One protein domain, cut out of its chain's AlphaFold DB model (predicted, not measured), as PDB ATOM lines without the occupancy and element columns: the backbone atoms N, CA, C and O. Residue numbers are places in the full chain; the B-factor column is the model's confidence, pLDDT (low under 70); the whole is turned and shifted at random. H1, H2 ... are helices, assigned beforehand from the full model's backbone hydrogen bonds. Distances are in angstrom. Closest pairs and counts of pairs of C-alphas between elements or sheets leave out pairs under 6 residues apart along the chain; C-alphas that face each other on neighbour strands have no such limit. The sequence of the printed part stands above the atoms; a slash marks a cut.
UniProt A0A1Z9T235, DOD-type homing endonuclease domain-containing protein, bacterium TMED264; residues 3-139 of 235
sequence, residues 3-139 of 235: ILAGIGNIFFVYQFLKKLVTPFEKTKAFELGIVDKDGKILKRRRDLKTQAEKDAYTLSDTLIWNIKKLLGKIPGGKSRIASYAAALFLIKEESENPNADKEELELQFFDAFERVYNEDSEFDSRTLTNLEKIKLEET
ATOM      1  N   ILE A   3     238.155 278.335 272.062       40.31
ATOM      2  CA  ILE A   3     237.295 277.527 272.947       40.31
ATOM      3  C   ILE A   3     237.976 276.216 273.392       40.31
ATOM      4  O   ILE A   3     237.901 275.824 274.552       40.31
ATOM      5  N   LEU A   4     238.725 275.556 272.497       36.00
ATOM      6  CA  LEU A   4     239.472 274.325 272.818       36.00
ATOM      7  C   LEU A   4     240.634 274.559 273.801       36.00
ATOM      8  O   LEU A   4     240.985 273.656 274.558       36.00
ATOM      9  N   ALA A   5     241.221 275.760 273.792       48.03
ATOM     10  CA  ALA A   5     242.306 276.126 274.701       48.03
ATOM     11  C   ALA A   5     241.793 276.372 276.133       48.03
ATOM     12  O   ALA A   5     242.443 275.928 277.079       48.03
ATOM     13  N   GLY A   6     240.616 276.999 276.284       47.31
ATOM     14  CA  GLY A   6     239.954 277.206 277.581       47.31
ATOM     15  C   GLY A   6     239.567 275.888 278.256       47.31
ATOM     16  O   GLY A   6     240.071 275.578 279.332       47.31
ATOM     17  N   ILE A   7     238.818 275.027 277.553       47.53
ATOM     18  CA  ILE A   7     238.357 273.720 278.073       47.53
ATOM     19  C   ILE A   7     239.529 272.819 278.500       47.53
ATOM     20  O   ILE A   7     239.461 272.138 279.528       47.53
ATOM     21  N   GLY A   8     240.625 272.818 277.733       55.81
ATOM     22  CA  GLY A   8     241.835 272.076 278.092       55.81
ATOM     23  C   GLY A   8     242.466 272.565 279.399       55.81
ATOM     24  O   GLY A   8     242.976 271.755 280.177       55.81
ATOM     25  N   ASN A   9     242.381 273.868 279.673       57.78
ATOM     26  CA  ASN A   9     242.913 274.480 280.884       57.78
ATOM     27  C   ASN A   9     242.051 274.152 282.116       57.78
ATOM     28  O   ASN A   9     242.604 273.730 283.131       57.78
ATOM     29  N   ILE A  10     240.714 274.217 282.021       61.62
ATOM     30  CA  ILE A  10     239.815 273.792 283.119       61.62
ATOM     31  C   ILE A  10     240.082 272.344 283.496       61.62
ATOM     32  O   ILE A  10     240.253 272.015 284.668       61.62
ATOM     33  N   PHE A  11     240.116 271.461 282.494       67.75
ATOM     34  CA  PHE A  11     240.306 270.040 282.734       67.75
ATOM     35  C   PHE A  11     241.651 269.787 283.416       67.75
ATOM     36  O   PHE A  11     241.740 268.980 284.343       67.75
ATOM     37  N   PHE A  12     242.690 270.514 283.002       74.38
ATOM     38  CA  PHE A  12     243.994 270.464 283.645       74.38
ATOM     39  C   PHE A  12     243.950 270.957 285.099       74.38
ATOM     40  O   PHE A  12     244.473 270.266 285.975       74.38
ATOM     41  N   VAL A  13     243.291 272.086 285.383       72.38
ATOM     42  CA  VAL A  13     243.123 272.632 286.743       72.38
ATOM     43  C   VAL A  13     242.336 271.668 287.630       72.38
ATOM     44  O   VAL A  13     242.768 271.358 288.741       72.38
ATOM     45  N   TYR A  14     241.240 271.102 287.124       72.31
ATOM     46  CA  TYR A  14     240.463 270.081 287.820       72.31
ATOM     47  C   TYR A  14     241.317 268.849 288.142       72.31
ATOM     48  O   TYR A  14     241.361 268.402 289.288       72.31
ATOM     49  N   GLN A  15     242.054 268.313 287.162       77.94
ATOM     50  CA  GLN A  15     242.952 267.171 287.374       77.94
ATOM     51  C   GLN A  15     244.073 267.495 288.369       77.94
ATOM     52  O   GLN A  15     244.437 266.647 289.190       77.94
ATOM     53  N   PHE A  16     244.607 268.715 288.325       84.12
ATOM     54  CA  PHE A  16     245.626 269.203 289.247       84.12
ATOM     55  C   PHE A  16     245.095 269.238 290.684       84.12
ATOM     56  O   PHE A  16     245.678 268.605 291.568       84.12
ATOM     57  N   LEU A  17     243.959 269.904 290.911       81.69
ATOM     58  CA  LEU A  17     243.310 269.992 292.221       81.69
ATOM     59  C   LEU A  17     242.913 268.609 292.738       81.69
ATOM     60  O   LEU A  17     243.184 268.276 293.894       81.69
ATOM     61  N   LYS A  18     242.369 267.754 291.864       82.62
ATOM     62  CA  LYS A  18     242.001 266.376 292.196       82.62
ATOM     63  C   LYS A  18     243.201 265.614 292.735       82.62
ATOM     64  O   LYS A  18     243.132 265.048 293.826       82.62
ATOM     65  N   LYS A  19     244.326 265.627 292.017       86.19
ATOM     66  CA  LYS A  19     245.561 264.948 292.439       86.19
ATOM     67  C   LYS A  19     246.165 265.549 293.712       86.19
ATOM     68  O   LYS A  19     246.752 264.814 294.506       86.19
ATOM     69  N   LEU A  20     246.015 266.855 293.927       87.50
ATOM     70  CA  LEU A  20     246.532 267.556 295.103       87.50
ATOM     71  C   LEU A  20     245.767 267.183 296.384       87.50
ATOM     72  O   LEU A  20     246.377 266.955 297.431       87.50
ATOM     73  N   VAL A  21     244.444 267.052 296.286       84.94
ATOM     74  CA  VAL A  21     243.562 266.699 297.407       84.94
ATOM     75  C   VAL A  21     243.525 265.187 297.664       84.94
ATOM     76  O   VAL A  21     243.417 264.756 298.814       84.94
ATOM     77  N   THR A  22     243.658 264.360 296.621       85.19
ATOM     78  CA  THR A  22     243.573 262.892 296.734       85.19
ATOM     79  C   THR A  22     244.686 262.340 297.632       85.19
ATOM     80  O   THR A  22     245.859 262.605 297.359       85.19
ATOM     81  N   PRO A  23     244.386 261.562 298.693       85.75
ATOM     82  CA  PRO A  23     245.391 260.905 299.538       85.75
ATOM     83  C   PRO A  23     246.353 260.020 298.736       85.75
ATOM     84  O   PRO A  23     245.941 259.397 297.763       85.75
ATOM     85  N   PHE A  24     247.625 259.925 299.153       87.38
ATOM     86  CA  PHE A  24     248.624 259.121 298.428       87.38
ATOM     87  C   PHE A  24     248.203 257.653 298.311       87.38
ATOM     88  O   PHE A  24     248.331 257.080 297.236       87.38
ATOM     89  N   GLU A  25     247.598 257.100 299.364       85.94
ATOM     90  CA  GLU A  25     247.100 255.718 299.420       85.94
ATOM     91  C   GLU A  25     246.079 255.373 298.322       85.94
ATOM     92  O   GLU A  25     245.953 254.212 297.953       85.94
ATOM     93  N   LYS A  26     245.368 256.375 297.786       84.06
ATOM     94  CA  LYS A  26     244.349 256.207 296.737       84.06
ATOM     95  C   LYS A  26     244.893 256.438 295.319       84.06
ATOM     96  O   LYS A  26     244.128 256.486 294.360       84.06
ATOM     97  N   THR A  27     246.198 256.662 295.166       87.06
ATOM     98  CA  THR A  27     246.805 256.905 293.850       87.06
ATOM     99  C   THR A  27     247.285 255.603 293.215       87.06
ATOM    100  O   THR A  27     247.860 254.754 293.890       87.06
ATOM    101  N   LYS A  28     247.165 255.480 291.887       88.69
ATOM    102  CA  LYS A  28     247.734 254.345 291.128       88.69
ATOM    103  C   LYS A  28     249.238 254.167 291.372       88.69
ATOM    104  O   LYS A  28     249.756 253.058 291.378       88.69
ATOM    105  N   ALA A  29     249.949 255.269 291.611       89.62
ATOM    106  CA  ALA A  29     251.365 255.240 291.954       89.62
ATOM    107  C   ALA A  29     251.646 254.539 293.293       89.62
ATOM    108  O   ALA A  29     252.704 253.931 293.444       89.62
ATOM    109  N   PHE A  30     250.725 254.612 294.256       91.50
ATOM    110  CA  PHE A  30     250.838 253.900 295.526       91.50
ATOM    111  C   PHE A  30     250.582 252.402 295.342       91.50
ATOM    112  O   PHE A  30     251.377 251.592 295.809       91.50
ATOM    113  N   GLU A  31     249.556 252.034 294.571       89.88
ATOM    114  CA  GLU A  31     249.263 250.635 294.218       89.88
ATOM    115  C   GLU A  31     250.447 249.955 293.504       89.88
ATOM    116  O   GLU A  31     250.784 248.811 293.798       89.88
ATOM    117  N   LEU A  32     251.133 250.681 292.614       91.56
ATOM    118  CA  LEU A  32     252.315 250.201 291.884       91.56
ATOM    119  C   LEU A  32     253.630 250.286 292.690       91.56
ATOM    120  O   LEU A  32     254.713 249.971 292.173       91.56
ATOM    121  N   GLY A  33     253.565 250.732 293.950       90.12
ATOM    122  CA  GLY A  33     254.720 250.857 294.843       90.12
ATOM    123  C   GLY A  33     255.743 251.911 294.403       90.12
ATOM    124  O   GLY A  33     256.933 251.784 294.691       90.12
ATOM    125  N   ILE A  34     255.313 252.935 293.662       91.75
ATOM    126  CA  ILE A  34     256.155 254.058 293.223       91.75
ATOM    127  C   ILE A  34     256.300 255.091 294.346       91.75
ATOM    128  O   ILE A  34     257.368 255.689 294.498       91.75
ATOM    129  N   VAL A  35     255.247 255.293 295.139       91.25
ATOM    130  CA  VAL A  35     255.190 256.270 296.232       91.25
ATOM    131  C   VAL A  35     254.658 255.622 297.510       91.25
ATOM    132  O   VAL A  35     253.818 254.732 297.448       91.25
ATOM    133  N   ASP A  36     255.156 256.062 298.662       90.31
ATOM    134  CA  ASP A  36     254.698 255.635 299.989       90.31
ATOM    135  C   ASP A  36     253.512 256.488 300.494       90.31
ATOM    136  O   ASP A  36     253.190 257.534 299.921       90.31
ATOM    137  N   LYS A  37     252.899 256.088 301.614       88.44
ATOM    138  CA  LYS A  37     251.764 256.754 302.282       88.44
ATOM    139  C   LYS A  37     252.025 258.233 302.568       88.44
ATOM    140  O   LYS A  37     251.122 259.059 302.451       88.44
ATOM    141  N   ASP A  38     253.278 258.569 302.864       82.12
ATOM    142  CA  ASP A  38     253.720 259.927 303.191       82.12
ATOM    143  C   ASP A  38     254.194 260.737 301.964       82.12
ATOM    144  O   ASP A  38     254.704 261.852 302.095       82.12
ATOM    145  N   GLY A  39     254.068 260.198 300.746       83.06
ATOM    146  CA  GLY A  39     254.518 260.874 299.523       83.06
ATOM    147  C   GLY A  39     256.026 260.755 299.255       83.06
ATOM    148  O   GLY A  39     256.591 261.522 298.457       83.06
ATOM    149  N   LYS A  40     256.710 259.826 299.937       89.19
ATOM    150  CA  LYS A  40     258.115 259.487 299.673       89.19
ATOM    151  C   LYS A  40     258.202 258.658 298.391       89.19
ATOM    152  O   LYS A  40     257.549 257.630 298.277       89.19
ATOM    153  N   ILE A  41     259.010 259.109 297.434       90.38
ATOM    154  CA  ILE A  41     259.199 258.414 296.153       90.38
ATOM    155  C   ILE A  41     260.128 257.215 296.379       90.38
ATOM    156  O   ILE A  41     261.269 257.397 296.809       90.38
ATOM    157  N   LEU A  42     259.632 256.011 296.097       90.94
ATOM    158  CA  LEU A  42     260.347 254.739 296.235       90.94
ATOM    159  C   LEU A  42     261.019 254.320 294.918       90.94
ATOM    160  O   LEU A  42     262.147 253.837 294.937       90.94
ATOM    161  N   LYS A  43     260.361 254.567 293.777       89.81
ATOM    162  CA  LYS A  43     260.906 254.337 292.429       89.81
ATOM    163  C   LYS A  43     261.025 255.661 291.684       89.81
ATOM    164  O   LYS A  43     260.043 256.390 291.547       89.81
ATOM    165  N   ARG A  44     262.217 256.002 291.187       86.94
ATOM    166  CA  ARG A  44     262.392 257.232 290.399       86.94
ATOM    167  C   ARG A  44     261.905 257.006 288.970       86.94
ATOM    168  O   ARG A  44     261.917 255.884 288.483       86.94
ATOM    169  N   ARG A  45     261.550 258.085 288.260       85.31
ATOM    170  CA  ARG A  45     261.035 258.013 286.873       85.31
ATOM    171  C   ARG A  45     261.926 257.213 285.914       85.31
ATOM    172  O   ARG A  45     261.419 256.513 285.050       85.31
ATOM    173  N   ARG A  46     263.244 257.309 286.091       86.25
ATOM    174  CA  ARG A  46     264.263 256.566 285.326       86.25
ATOM    175  C   ARG A  46     264.234 255.051 285.547       86.25
ATOM    176  O   ARG A  46     264.705 254.316 284.692       86.25
ATOM    177  N   ASP A  47     263.674 254.606 286.666       87.31
ATOM    178  CA  ASP A  47     263.641 253.201 287.067       87.31
ATOM    179  C   ASP A  47     262.281 252.541 286.734       87.31
ATOM    180  O   ASP A  47     262.088 251.358 287.013       87.31
ATOM    181  N   LEU A  48     261.336 253.289 286.137       89.62
ATOM    182  CA  LEU A  48     260.017 252.793 285.723       89.62
ATOM    183  C   LEU A  48     260.136 251.980 284.431       89.62
ATOM    184  O   LEU A  48     260.630 252.474 283.412       89.62
ATOM    185  N   LYS A  49     259.643 250.741 284.458       87.69
ATOM    186  CA  LYS A  49     259.800 249.784 283.355       87.69
ATOM    187  C   LYS A  49     258.528 249.641 282.535       87.69
ATOM    188  O   LYS A  49     258.604 249.571 281.311       87.69
ATOM    189  N   THR A  50     257.369 249.604 283.188       91.12
ATOM    190  CA  THR A  50     256.094 249.356 282.503       91.12
ATOM    191  C   THR A  50     255.427 250.655 282.055       91.12
ATOM    192  O   THR A  50     255.647 251.720 282.633       91.12
ATOM    193  N   GLN A  51     254.586 250.575 281.021       87.25
ATOM    194  CA  GLN A  51     253.801 251.729 280.575       87.25
ATOM    195  C   GLN A  51     252.837 252.199 281.675       87.25
ATOM    196  O   GLN A  51     252.763 253.389 281.954       87.25
ATOM    197  N   ALA A  52     252.217 251.260 282.396       86.38
ATOM    198  CA  ALA A  52     251.352 251.560 283.537       86.38
ATOM    199  C   ALA A  52     252.073 252.352 284.645       86.38
ATOM    200  O   ALA A  52     251.498 253.273 285.220       86.38
ATOM    201  N   GLU A  53     253.344 252.038 284.924       86.31
ATOM    202  CA  GLU A  53     254.167 252.804 285.866       86.31
ATOM    203  C   GLU A  53     254.446 254.229 285.364       86.31
ATOM    204  O   GLU A  53     254.376 255.182 286.142       86.31
ATOM    205  N   LYS A  54     254.739 254.388 284.067       87.19
ATOM    206  CA  LYS A  54     254.998 255.697 283.443       87.19
ATOM    207  C   LYS A  54     253.753 256.583 283.410       87.19
ATOM    208  O   LYS A  54     253.869 257.784 283.644       87.19
ATOM    209  N   ASP A  55     252.586 255.993 283.179       86.69
ATOM    210  CA  ASP A  55     251.306 256.703 283.156       86.69
ATOM    211  C   ASP A  55     250.844 257.082 284.573       86.69
ATOM    212  O   ASP A  55     250.226 258.127 284.778       86.69
ATOM    213  N   ALA A  56     251.167 256.252 285.571       88.00
ATOM    214  CA  ALA A  56     250.851 256.517 286.971       88.00
ATOM    215  C   ALA A  56     251.774 257.557 287.625       88.00
ATOM    216  O   ALA A  56     251.394 258.132 288.647       88.00
ATOM    217  N   TYR A  57     252.977 257.783 287.080       89.56
ATOM    218  CA  TYR A  57     253.946 258.720 287.642       89.56
ATOM    219  C   TYR A  57     254.622 259.606 286.588       89.56
ATOM    220  O   TYR A  57     255.668 259.296 286.008       89.56
ATOM    221  N   THR A  58     254.038 260.788 286.408       89.25
ATOM    222  CA  THR A  58     254.492 261.806 285.457       89.25
ATOM    223  C   THR A  58     255.282 262.943 286.127       89.25
ATOM    224  O   THR A  58     255.457 263.011 287.349       89.25
ATOM    225  N   LEU A  59     255.820 263.867 285.318       87.25
ATOM    226  CA  LEU A  59     256.525 265.048 285.835       87.25
ATOM    227  C   LEU A  59     255.578 265.958 286.642       87.25
ATOM    228  O   LEU A  59     255.960 266.443 287.706       87.25
ATOM    229  N   SER A  60     254.342 266.141 286.167       85.56
ATOM    230  CA  SER A  60     253.330 266.948 286.858       85.56
ATOM    231  C   SER A  60     252.958 266.340 288.208       85.56
ATOM    232  O   SER A  60     252.865 267.075 289.188       85.56
ATOM    233  N   ASP A  61     252.874 265.010 288.309       88.00
ATOM    234  CA  ASP A  61     252.650 264.322 289.588       88.00
ATOM    235  C   ASP A  61     253.752 264.630 290.602       88.00
ATOM    236  O   ASP A  61     253.474 264.902 291.767       88.00
ATOM    237  N   THR A  62     255.011 264.670 290.156       88.50
ATOM    238  CA  THR A  62     256.142 265.018 291.032       88.50
ATOM    239  C   THR A  62     255.983 266.423 291.611       88.50
ATOM    240  O   THR A  62     256.203 266.632 292.806       88.50
ATOM    241  N   LEU A  63     255.581 267.380 290.774       89.25
ATOM    242  CA  LEU A  63     255.356 268.765 291.174       89.25
ATOM    243  C   LEU A  63     254.188 268.852 292.170       89.25
ATOM    244  O   LEU A  63     254.368 269.359 293.278       89.25
ATOM    245  N   ILE A  64     253.037 268.266 291.826       90.12
ATOM    246  CA  ILE A  64     251.829 268.235 292.666       90.12
ATOM    247  C   ILE A  64     252.131 267.618 294.034       90.12
ATOM    248  O   ILE A  64     251.772 268.175 295.070       90.12
ATOM    249  N   TRP A  65     252.838 266.489 294.071       90.38
ATOM    250  CA  TRP A  65     253.180 265.813 295.322       90.38
ATOM    251  C   TRP A  65     254.171 266.601 296.169       90.38
ATOM    252  O   TRP A  65     254.098 266.549 297.395       90.38
ATOM    253  N   ASN A  66     255.097 267.335 295.551       89.31
ATOM    254  CA  ASN A  66     256.008 268.212 296.281       89.31
ATOM    255  C   ASN A  66     255.268 269.402 296.898       89.31
ATOM    256  O   ASN A  66     255.481 269.665 298.080       89.31
ATOM    257  N   ILE A  67     254.347 270.038 296.164       88.06
ATOM    258  CA  ILE A  67     253.458 271.078 296.713       88.06
ATOM    259  C   ILE A  67     252.643 270.503 297.870       88.06
ATOM    260  O   ILE A  67     252.633 271.058 298.966       88.06
ATOM    261  N   LYS A  68     252.017 269.343 297.672       87.81
ATOM    262  CA  LYS A  68     251.216 268.678 298.702       87.81
ATOM    263  C   LYS A  68     252.022 268.379 299.969       87.81
ATOM    264  O   LYS A  68     251.547 268.628 301.074       87.81
ATOM    265  N   LYS A  69     253.252 267.874 299.831       87.31
ATOM    266  CA  LYS A  69     254.161 267.638 300.967       87.31
ATOM    267  C   LYS A  69     254.575 268.933 301.654       87.31
ATOM    268  O   LYS A  69     254.707 268.937 302.874       87.31
ATOM    269  N   LEU A  70     254.796 270.006 300.896       86.31
ATOM    270  CA  LEU A  70     255.126 271.318 301.443       86.31
ATOM    271  C   LEU A  70     253.958 271.855 302.279       86.31
ATOM    272  O   LEU A  70     254.148 272.177 303.448       86.31
ATOM    273  N   LEU A  71     252.740 271.826 301.732       82.06
ATOM    274  CA  LEU A  71     251.514 272.200 302.442       82.06
ATOM    275  C   LEU A  71     251.289 271.332 303.690       82.06
ATOM    276  O   LEU A  71     250.910 271.841 304.735       82.06
ATOM    277  N   GLY A  72     251.588 270.033 303.632       80.75
ATOM    278  CA  GLY A  72     251.487 269.148 304.797       80.75
ATOM    279  C   GLY A  72     252.457 269.478 305.942       80.75
ATOM    280  O   GLY A  72     252.186 269.096 307.080       80.75
ATOM    281  N   LYS A  73     253.568 270.172 305.656       81.75
ATOM    282  CA  LYS A  73     254.588 270.581 306.639       81.75
ATOM    283  C   LYS A  73     254.352 271.979 307.215       81.75
ATOM    284  O   LYS A  73     254.894 272.280 308.274       81.75
ATOM    285  N   ILE A  74     253.584 272.824 306.529       80.69
ATOM    286  CA  ILE A  74     253.279 274.190 306.971       80.69
ATOM    287  C   ILE A  74     252.128 274.143 307.996       80.69
ATOM    288  O   ILE A  74     251.126 273.459 307.751       80.69
ATOM    289  N   PRO A  75     252.218 274.862 309.133       69.12
ATOM    290  CA  PRO A  75     251.098 274.989 310.065       69.12
ATOM    291  C   PRO A  75     249.875 275.581 309.344       69.12
ATOM    292  O   PRO A  75     249.968 276.615 308.694       69.12
ATOM    293  N   GLY A  76     248.733 274.891 309.404       73.25
ATOM    294  CA  GLY A  76     247.511 275.276 308.681       73.25
ATOM    295  C   GLY A  76     247.426 274.813 307.216       73.25
ATOM    296  O   GLY A  76     246.367 274.923 306.600       73.25
ATOM    297  N   GLY A  77     248.472 274.211 306.641       73.06
ATOM    298  CA  GLY A  77     248.431 273.775 305.239       73.06
ATOM    299  C   GLY A  77     247.527 272.559 304.981       73.06
ATOM    300  O   GLY A  77     246.979 272.425 303.888       73.06
ATOM    301  N   LYS A  78     247.248 271.728 305.998       69.00
ATOM    302  CA  LYS A  78     246.187 270.701 305.926       69.00
ATOM    303  C   LYS A  78     244.794 271.320 305.750       69.00
ATOM    304  O   LYS A  78     243.983 270.766 305.011       69.00
ATOM    305  N   SER A  79     244.542 272.470 306.377       72.00
ATOM    306  CA  SER A  79     243.287 273.214 306.236       72.00
ATOM    307  C   SER A  79     243.145 273.782 304.826       72.00
ATOM    308  O   SER A  79     242.100 273.614 304.215       72.00
ATOM    309  N   ARG A  80     244.228 274.324 304.244       70.19
ATOM    310  CA  ARG A  80     244.241 274.796 302.845       70.19
ATOM    311  C   ARG A  80     243.971 273.664 301.838       70.19
ATOM    312  O   ARG A  80     243.237 273.865 300.878       70.19
ATOM    313  N   ILE A  81     244.478 272.446 302.080       74.12
ATOM    314  CA  ILE A  81     244.129 271.260 301.263       74.12
ATOM    315  C   ILE A  81     242.633 270.924 301.381       74.12
ATOM    316  O   ILE A  81     242.020 270.530 300.391       74.12
ATOM    317  N   ALA A  82     242.032 271.079 302.565       70.56
ATOM    318  CA  ALA A  82     240.591 270.899 302.737       70.56
ATOM    319  C   ALA A  82     239.785 271.976 301.991       70.56
ATOM    320  O   ALA A  82     238.779 271.642 301.373       70.56
ATOM    321  N   SER A  83     240.263 273.223 301.954       66.56
ATOM    322  CA  SER A  83     239.674 274.290 301.135       66.56
ATOM    323  C   SER A  83     239.683 273.943 299.643       66.56
ATOM    324  O   SER A  83     238.663 274.074 298.974       66.56
ATOM    325  N   TYR A  84     240.786 273.396 299.127       72.69
ATOM    326  CA  TYR A  84     240.834 272.907 297.743       72.69
ATOM    327  C   TYR A  84     239.917 271.700 297.500       72.69
ATOM    328  O   TYR A  84     239.387 271.546 296.403       72.69
ATOM    329  N   ALA A  85     239.700 270.852 298.512       70.81
ATOM    330  CA  ALA A  85     238.747 269.744 298.435       70.81
ATOM    331  C   ALA A  85     237.301 270.238 298.315       70.81
ATOM    332  O   ALA A  85     236.534 269.673 297.542       70.81
ATOM    333  N   ALA A  86     236.954 271.296 299.055       68.56
ATOM    334  CA  ALA A  86     235.655 271.955 298.965       68.56
ATOM    335  C   ALA A  86     235.434 272.540 297.569       68.56
ATOM    336  O   ALA A  86     234.418 272.254 296.945       68.56
ATOM    337  N   ALA A  87     236.424 273.267 297.039       67.00
ATOM    338  CA  ALA A  87     236.365 273.800 295.681       67.00
ATOM    339  C   ALA A  87     236.175 272.684 294.637       67.00
ATOM    340  O   ALA A  87     235.326 272.792 293.761       67.00
ATOM    341  N   LEU A  88     236.903 271.569 294.765       67.56
ATOM    342  CA  LEU A  88     236.737 270.416 293.875       67.56
ATOM    343  C   LEU A  88     235.336 269.789 293.967       67.56
ATOM    344  O   LEU A  88     234.802 269.338 292.956       67.56
ATOM    345  N   PHE A  89     234.762 269.721 295.170       69.81
ATOM    346  CA  PHE A  89     233.418 269.191 295.384       69.81
ATOM    347  C   PHE A  89     232.361 270.059 294.694       69.81
ATOM    348  O   PHE A  89     231.547 269.519 293.955       69.81
ATOM    349  N   LEU A  90     232.453 271.384 294.846       66.06
ATOM    350  CA  LEU A  90     231.563 272.340 294.179       66.06
ATOM    351  C   LEU A  90     231.633 272.213 292.650       66.06
ATOM    352  O   LEU A  90     230.603 272.147 291.991       66.06
ATOM    353  N   ILE A  91     232.841 272.073 292.086       64.12
ATOM    354  CA  ILE A  91     233.013 271.829 290.642       64.12
ATOM    355  C   ILE A  91     232.323 270.532 290.213       64.12
ATOM    356  O   ILE A  91     231.719 270.474 289.147       64.12
ATOM    357  N   LYS A  92     232.459 269.464 291.008       63.16
ATOM    358  CA  LYS A  92     231.874 268.162 290.681       63.16
ATOM    359  C   LYS A  92     230.347 268.242 290.671       63.16
ATOM    360  O   LYS A  92     229.749 267.773 289.709       63.16
ATOM    361  N   GLU A  93     229.755 268.836 291.705       61.75
ATOM    362  CA  GLU A  93     228.303 268.992 291.850       61.75
ATOM    363  C   GLU A  93     227.707 269.791 290.683       61.75
ATOM    364  O   GLU A  93     226.779 269.317 290.031       61.75
ATOM    365  N   GLU A  94     228.313 270.925 290.323       56.09
ATOM    366  CA  GLU A  94     227.802 271.750 289.223       56.09
ATOM    367  C   GLU A  94     228.070 271.122 287.841       56.09
ATOM    368  O   GLU A  94     227.281 271.283 286.915       56.09
ATOM    369  N   SER A  95     229.131 270.317 287.687       53.94
ATOM    370  CA  SER A  95     229.389 269.575 286.440       53.94
ATOM    371  C   SER A  95     228.392 268.440 286.164       53.94
ATOM    372  O   SER A  95     228.265 268.000 285.021       53.94
ATOM    373  N   GLU A  96     227.704 267.945 287.199       54.94
ATOM    374  CA  GLU A  96     226.659 266.920 287.086       54.94
ATOM    375  C   GLU A  96     225.282 267.533 286.748       54.94
ATOM    376  O   GLU A  96     224.340 266.799 286.440       54.94
ATOM    377  N   ASN A  97     225.171 268.868 286.735       58.62
ATOM    378  CA  ASN A  97     223.968 269.602 286.362       58.62
ATOM    379  C   ASN A  97     223.833 269.671 284.817       58.62
ATOM    380  O   ASN A  97     224.660 270.297 284.149       58.62
ATOM    381  N   PRO A  98     222.806 269.049 284.202       53.84
ATOM    382  CA  PRO A  98     222.712 268.915 282.744       53.84
ATOM    383  C   PRO A  98     222.504 270.237 281.983       53.84
ATOM    384  O   PRO A  98     222.660 270.256 280.763       53.84
ATOM    385  N   ASN A  99     222.151 271.317 282.688       56.38
ATOM    386  CA  ASN A  99     221.911 272.652 282.132       56.38
ATOM    387  C   ASN A  99     223.058 273.642 282.409       56.38
ATOM    388  O   ASN A  99     222.898 274.828 282.129       56.38
ATOM    389  N   ALA A 100     224.177 273.193 282.986       54.28
ATOM    390  CA  ALA A 100     225.262 274.087 283.371       54.28
ATOM    391  C   ALA A 100     226.024 274.605 282.144       54.28
ATOM    392  O   ALA A 100     226.613 273.832 281.376       54.28
ATOM    393  N   ASP A 101     226.022 275.927 281.970       59.66
ATOM    394  CA  ASP A 101     226.775 276.583 280.911       59.66
ATOM    395  C   ASP A 101     228.265 276.650 281.287       59.66
ATOM    396  O   ASP A 101     228.649 276.953 282.419       59.66
ATOM    397  N   LYS A 102     229.145 276.296 280.348       50.38
ATOM    398  CA  LYS A 102     230.549 275.955 280.662       50.38
ATOM    399  C   LYS A 102     231.409 277.153 281.053       50.38
ATOM    400  O   LYS A 102     232.334 276.993 281.843       50.38
ATOM    401  N   GLU A 103     231.113 278.324 280.503       56.44
ATOM    402  CA  GLU A 103     231.780 279.577 280.878       56.44
ATOM    403  C   GLU A 103     231.318 280.049 282.263       56.44
ATOM    404  O   GLU A 103     232.111 280.573 283.040       56.44
ATOM    405  N   GLU A 104     230.062 279.774 282.617       60.00
ATOM    406  CA  GLU A 104     229.502 280.080 283.932       60.00
ATOM    407  C   GLU A 104     230.093 279.164 285.014       60.00
ATOM    408  O   GLU A 104     230.421 279.628 286.101       60.00
ATOM    409  N   LEU A 105     230.351 277.893 284.682       55.53
ATOM    410  CA  LEU A 105     231.087 276.942 285.523       55.53
ATOM    411  C   LEU A 105     232.520 277.396 285.835       55.53
ATOM    412  O   LEU A 105     232.967 277.294 286.979       55.53
ATOM    413  N   GLU A 106     233.257 277.881 284.827       53.53
ATOM    414  CA  GLU A 106     234.588 278.462 285.036       53.53
ATOM    415  C   GLU A 106     234.505 279.675 285.964       53.53
ATOM    416  O   GLU A 106     235.275 279.776 286.921       53.53
ATOM    417  N   LEU A 107     233.551 280.573 285.706       60.19
ATOM    418  CA  LEU A 107     233.380 281.806 286.466       60.19
ATOM    419  C   LEU A 107     233.000 281.526 287.924       60.19
ATOM    420  O   LEU A 107     233.609 282.082 288.830       60.19
ATOM    421  N   GLN A 108     232.049 280.620 288.160       59.19
ATOM    422  CA  GLN A 108     231.624 280.198 289.496       59.19
ATOM    423  C   GLN A 108     232.745 279.485 290.251       59.19
ATOM    424  O   GLN A 108     232.874 279.654 291.464       59.19
ATOM    425  N   PHE A 109     233.592 278.725 289.553       61.19
ATOM    426  CA  PHE A 109     234.786 278.136 290.146       61.19
ATOM    427  C   PHE A 109     235.782 279.208 290.601       61.19
ATOM    428  O   PHE A 109     236.258 279.137 291.735       61.19
ATOM    429  N   PHE A 110     236.096 280.188 289.750       58.97
ATOM    430  CA  PHE A 110     237.009 281.274 290.110       58.97
ATOM    431  C   PHE A 110     236.430 282.160 291.214       58.97
ATOM    432  O   PHE A 110     237.152 282.471 292.153       58.97
ATOM    433  N   ASP A 111     235.133 282.457 291.181       61.03
ATOM    434  CA  ASP A 111     234.447 283.238 292.215       61.03
ATOM    435  C   ASP A 111     234.419 282.481 293.560       61.03
ATOM    436  O   ASP A 111     234.773 283.018 294.608       61.03
ATOM    437  N   ALA A 112     234.124 281.176 293.555       58.28
ATOM    438  CA  ALA A 112     234.211 280.342 294.757       58.28
ATOM    439  C   ALA A 112     235.652 280.222 295.284       58.28
ATOM    440  O   ALA A 112     235.879 280.231 296.496       58.28
ATOM    441  N   PHE A 113     236.638 280.122 294.392       59.62
ATOM    442  CA  PHE A 113     238.053 280.075 294.748       59.62
ATOM    443  C   PHE A 113     238.537 281.408 295.338       59.62
ATOM    444  O   PHE A 113     239.232 281.406 296.355       59.62
ATOM    445  N   GLU A 114     238.137 282.536 294.754       60.69
ATOM    446  CA  GLU A 114     238.436 283.882 295.245       60.69
ATOM    447  C   GLU A 114     237.781 284.144 296.601       60.69
ATOM    448  O   GLU A 114     238.457 284.626 297.505       60.69
ATOM    449  N   ARG A 115     236.528 283.725 296.821       58.38
ATOM    450  CA  ARG A 115     235.857 283.814 298.137       58.38
ATOM    451  C   ARG A 115     236.561 283.016 299.233       58.38
ATOM    452  O   ARG A 115     236.554 283.409 300.398       58.38
ATOM    453  N   VAL A 116     237.168 281.887 298.872       55.34
ATOM    454  CA  VAL A 116     237.987 281.072 299.781       55.34
ATOM    455  C   VAL A 116     239.357 281.714 300.032       55.34
ATOM    456  O   VAL A 116     239.929 281.556 301.112       55.34
ATOM    457  N   TYR A 117     239.911 282.410 299.039       53.75
ATOM    458  CA  TYR A 117     241.227 283.040 299.114       53.75
ATOM    459  C   TYR A 117     241.204 284.390 299.845       53.75
ATOM    460  O   TYR A 117     242.101 284.650 300.644       53.75
ATOM    461  N   ASN A 118     240.169 285.202 299.622       60.22
ATOM    462  CA  ASN A 118     240.009 286.551 300.169       60.22
ATOM    463  C   ASN A 118     239.444 286.577 301.603       60.22
ATOM    464  O   ASN A 118     239.228 287.653 302.141       60.22
ATOM    465  N   GLU A 119     239.236 285.415 302.235       53.06
ATOM    466  CA  GLU A 119     238.776 285.281 303.633       53.06
ATOM    467  C   GLU A 119     237.387 285.893 303.946       53.06
ATOM    468  O   GLU A 119     237.018 285.993 305.111       53.06
ATOM    469  N   ASP A 120     236.560 286.196 302.937       43.00
ATOM    470  CA  ASP A 120     235.181 286.706 303.119       43.00
ATOM    471  C   ASP A 120     234.146 285.615 303.452       43.00
ATOM    472  O   ASP A 120     232.975 285.893 303.718       43.00
ATOM    473  N   SER A 121     234.559 284.348 303.453       41.88
ATOM    474  CA  SER A 121     233.724 283.244 303.913       41.88
ATOM    475  C   SER A 121     234.147 282.830 305.315       41.88
ATOM    476  O   SER A 121     235.207 282.234 305.518       41.88
ATOM    477  N   GLU A 122     233.277 283.081 306.297       42.34
ATOM    478  CA  GLU A 122     233.253 282.241 307.488       42.34
ATOM    479  C   GLU A 122     233.209 280.797 306.993       42.34
ATOM    480  O   GLU A 122     232.274 280.391 306.302       42.34
ATOM    481  N   PHE A 123     234.285 280.058 307.251       41.78
ATOM    482  CA  PHE A 123     234.453 278.692 306.789       41.78
ATOM    483  C   PHE A 123     233.340 277.852 307.425       41.78
ATOM    484  O   PHE A 123     233.473 277.397 308.563       41.78
ATOM    485  N   ASP A 124     232.199 277.726 306.737       48.59
ATOM    486  CA  ASP A 124     231.000 277.158 307.334       48.59
ATOM    487  C   ASP A 124     231.309 275.706 307.676       48.59
ATOM    488  O   ASP A 124     231.535 274.861 306.802       48.59
ATOM    489  N   SER A 125     231.349 275.433 308.980       50.50
ATOM    490  CA  SER A 125     231.561 274.120 309.585       50.50
ATOM    491  C   SER A 125     230.772 273.012 308.881       50.50
ATOM    492  O   SER A 125     231.238 271.878 308.802       50.50
ATOM    493  N   ARG A 126     229.625 273.349 308.277       49.28
ATOM    494  CA  ARG A 126     228.806 272.454 307.456       49.28
ATOM    495  C   ARG A 126     229.549 271.873 306.255       49.28
ATOM    496  O   ARG A 126     229.493 270.661 306.065       49.28
ATOM    497  N   THR A 127     230.285 272.678 305.493       51.25
ATOM    498  CA  THR A 127     231.056 272.202 304.327       51.25
ATOM    499  C   THR A 127     232.162 271.239 304.752       51.25
ATOM    500  O   THR A 127     232.315 270.172 304.159       51.25
ATOM    501  N   LEU A 128     232.850 271.537 305.860       52.09
ATOM    502  CA  LEU A 128     233.826 270.638 306.477       52.09
ATOM    503  C   LEU A 128     233.175 269.333 306.941       52.09
ATOM    504  O   LEU A 128     233.691 268.262 306.633       52.09
ATOM    505  N   THR A 129     232.017 269.398 307.605       52.25
ATOM    506  CA  THR A 129     231.305 268.189 308.043       52.25
ATOM    507  C   THR A 129     230.784 267.350 306.878       52.25
ATOM    508  O   THR A 129     230.778 266.125 306.968       52.25
ATOM    509  N   ASN A 130     230.377 267.973 305.772       54.00
ATOM    510  CA  ASN A 130     229.915 267.264 304.582       54.00
ATOM    511  C   ASN A 130     231.092 266.613 303.845       54.00
ATOM    512  O   ASN A 130     231.001 265.451 303.463       54.00
ATOM    513  N   LEU A 131     232.238 267.291 303.753       48.75
ATOM    514  CA  LEU A 131     233.472 266.702 303.230       48.75
ATOM    515  C   LEU A 131     234.016 265.583 304.123       48.75
ATOM    516  O   LEU A 131     234.553 264.606 303.610       48.75
ATOM    517  N   GLU A 132     233.893 265.693 305.446       52.94
ATOM    518  CA  GLU A 132     234.242 264.615 306.378       52.94
ATOM    519  C   GLU A 132     233.321 263.405 306.212       52.94
ATOM    520  O   GLU A 132     233.811 262.277 306.147       52.94
ATOM    521  N   LYS A 133     232.009 263.623 306.067       52.91
ATOM    522  CA  LYS A 133     231.042 262.557 305.773       52.91
ATOM    523  C   LYS A 133     231.332 261.876 304.439       52.91
ATOM    524  O   LYS A 133     231.399 260.656 304.400       52.91
ATOM    525  N   ILE A 134     231.619 262.633 303.383       51.81
ATOM    526  CA  ILE A 134     231.946 262.069 302.066       51.81
ATOM    527  C   ILE A 134     233.306 261.361 302.089       51.81
ATOM    528  O   ILE A 134     233.456 260.297 301.498       51.81
ATOM    529  N   LYS A 135     234.301 261.870 302.832       46.84
ATOM    530  CA  LYS A 135     235.553 261.135 303.079       46.84
ATOM    531  C   LYS A 135     235.300 259.809 303.795       46.84
ATOM    532  O   LYS A 135     235.994 258.841 303.490       46.84
ATOM    533  N   LEU A 136     234.343 259.748 304.720       47.53
ATOM    534  CA  LEU A 136     233.930 258.517 305.402       47.53
ATOM    535  C   LEU A 136     233.140 257.573 304.475       47.53
ATOM    536  O   LEU A 136     233.329 256.361 304.540       47.53
ATOM    537  N   GLU A 137     232.322 258.106 303.570       44.91
ATOM    538  CA  GLU A 137     231.530 257.327 302.608       44.91
ATOM    539  C   GLU A 137     232.375 256.799 301.433       44.91
ATOM    540  O   GLU A 137     232.285 255.623 301.092       44.91
ATOM    541  N   GLU A 138     233.317 257.576 300.889       40.38
ATOM    542  CA  GLU A 138     234.329 257.105 299.922       40.38
ATOM    543  C   GLU A 138     235.472 256.301 300.580       40.38
ATOM    544  O   GLU A 138     236.430 255.882 299.917       40.38
ATOM    545  N   THR A 139     235.423 256.109 301.899       39.19
ATOM    546  CA  THR A 139     236.213 255.102 302.628       39.19
ATOM    547  C   THR A 139     235.335 253.984 303.180       39.19
ATOM    548  O   THR A 139     235.805 253.174 303.976       39.19
TER     549      THR A 139
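What this domain is: This is residues 3 to 139 of the 235 residues of the protein "DOD-type homing endonuclease domain-containing protein" of bacterium TMED264 (UniProt A0A1Z9T235). H4 and H5 make a V closed at their link, and the end of H1, residues 14 to 21, runs into its mouth and packs on H5, with residues 16 to 20 also on H4. H6 folds back beside H5 to complete a loose up-and-down bundle of H1, H5 and H6, while H7 crosses H5, and a small lobe of H2, H3 and the long link of residues 32 to 50 lies at the opposite end of the longest axis from H6. The printed part has 137 residues with seven named helices, H1 to H7 in chain order, and no named strand; the class is all helix. It is compact, with a radius of gyration of the C-alphas of 16.5 A, and spans 45 by 38 by 28 A.

How they stand to each other: H1, residues 3 to 21, touches H4, residues 59 to 73, with residues 16 to 20 alone; the closest C-alphas, of Leu 20 and Ile 64, are 5.9 A apart, at a steep tilt of 45 degrees, the same way. H1 touches H5, residues 77 to 95, with residues 14 to 21 alone, at a steep tilt of 44 degrees, opposite ways; the closest C-alphas are those of Val 21 and Ala 85, 5.8 A. H2, residues 28 to 31, and H3, residues 51 to 56, only just touch, with 3 pairs of C-alphas within 8 A, the closest those of Ala 29 and Ala 56 at 5.2 A. H3 and H4 are apart. H4 touches H5 with residues 68 to 72 alone, at a steep tilt of 52 degrees, opposite ways; the closest C-alphas, of Leu 71 and Gly 77, are 4.5 A apart. H5, the hub, touches four helices. H5 and H6, residues 102 to 117, form a hairpin at a shallow tilt of 22 degrees, closest at the C-alphas of Ala 87 and Phe 113, 6.6 A. H1 and H6 are close but not clearly touching, at 7.3 A between the C-alphas of Ile 10 and Glu 106. H7, residues 125 to 137, touches H5 with residues 127 to 131 alone, about perpendicular at 79 degrees; the closest C-alphas are those of Ala 86 and Thr 127, 7.1 A. Every O i to N i+4 pair is within hydrogen-bond range in H1, H3, H4, H5, H6 and H7; H2 is too short for such a pair.

Where its parts are: H1 begins at C-alpha 3, (237.295, 277.527, 272.947), and is 27.5 A long. H2 and H3 are short, and H4 measures 21.6 A. H5 begins at C-alpha 77, (248.431, 273.775, 305.239), and measures 27.1 A; H6 measures 22.5 A. H7, 18.2 A long, ends at C-alpha 137, (231.530, 257.327, 302.608).

The domain as a whole: The C-alphas farthest apart, of Lys 49 and Asp 120, are 48.6 A apart. The printed part has no cut. The link from H2 to H3, 19 residues, is long. Residues 96 to 101 stand free. The mean pLDDT of the printed part is 70.5; 66 residues are under 70, among them residues 3 to 11 and 86 to 139.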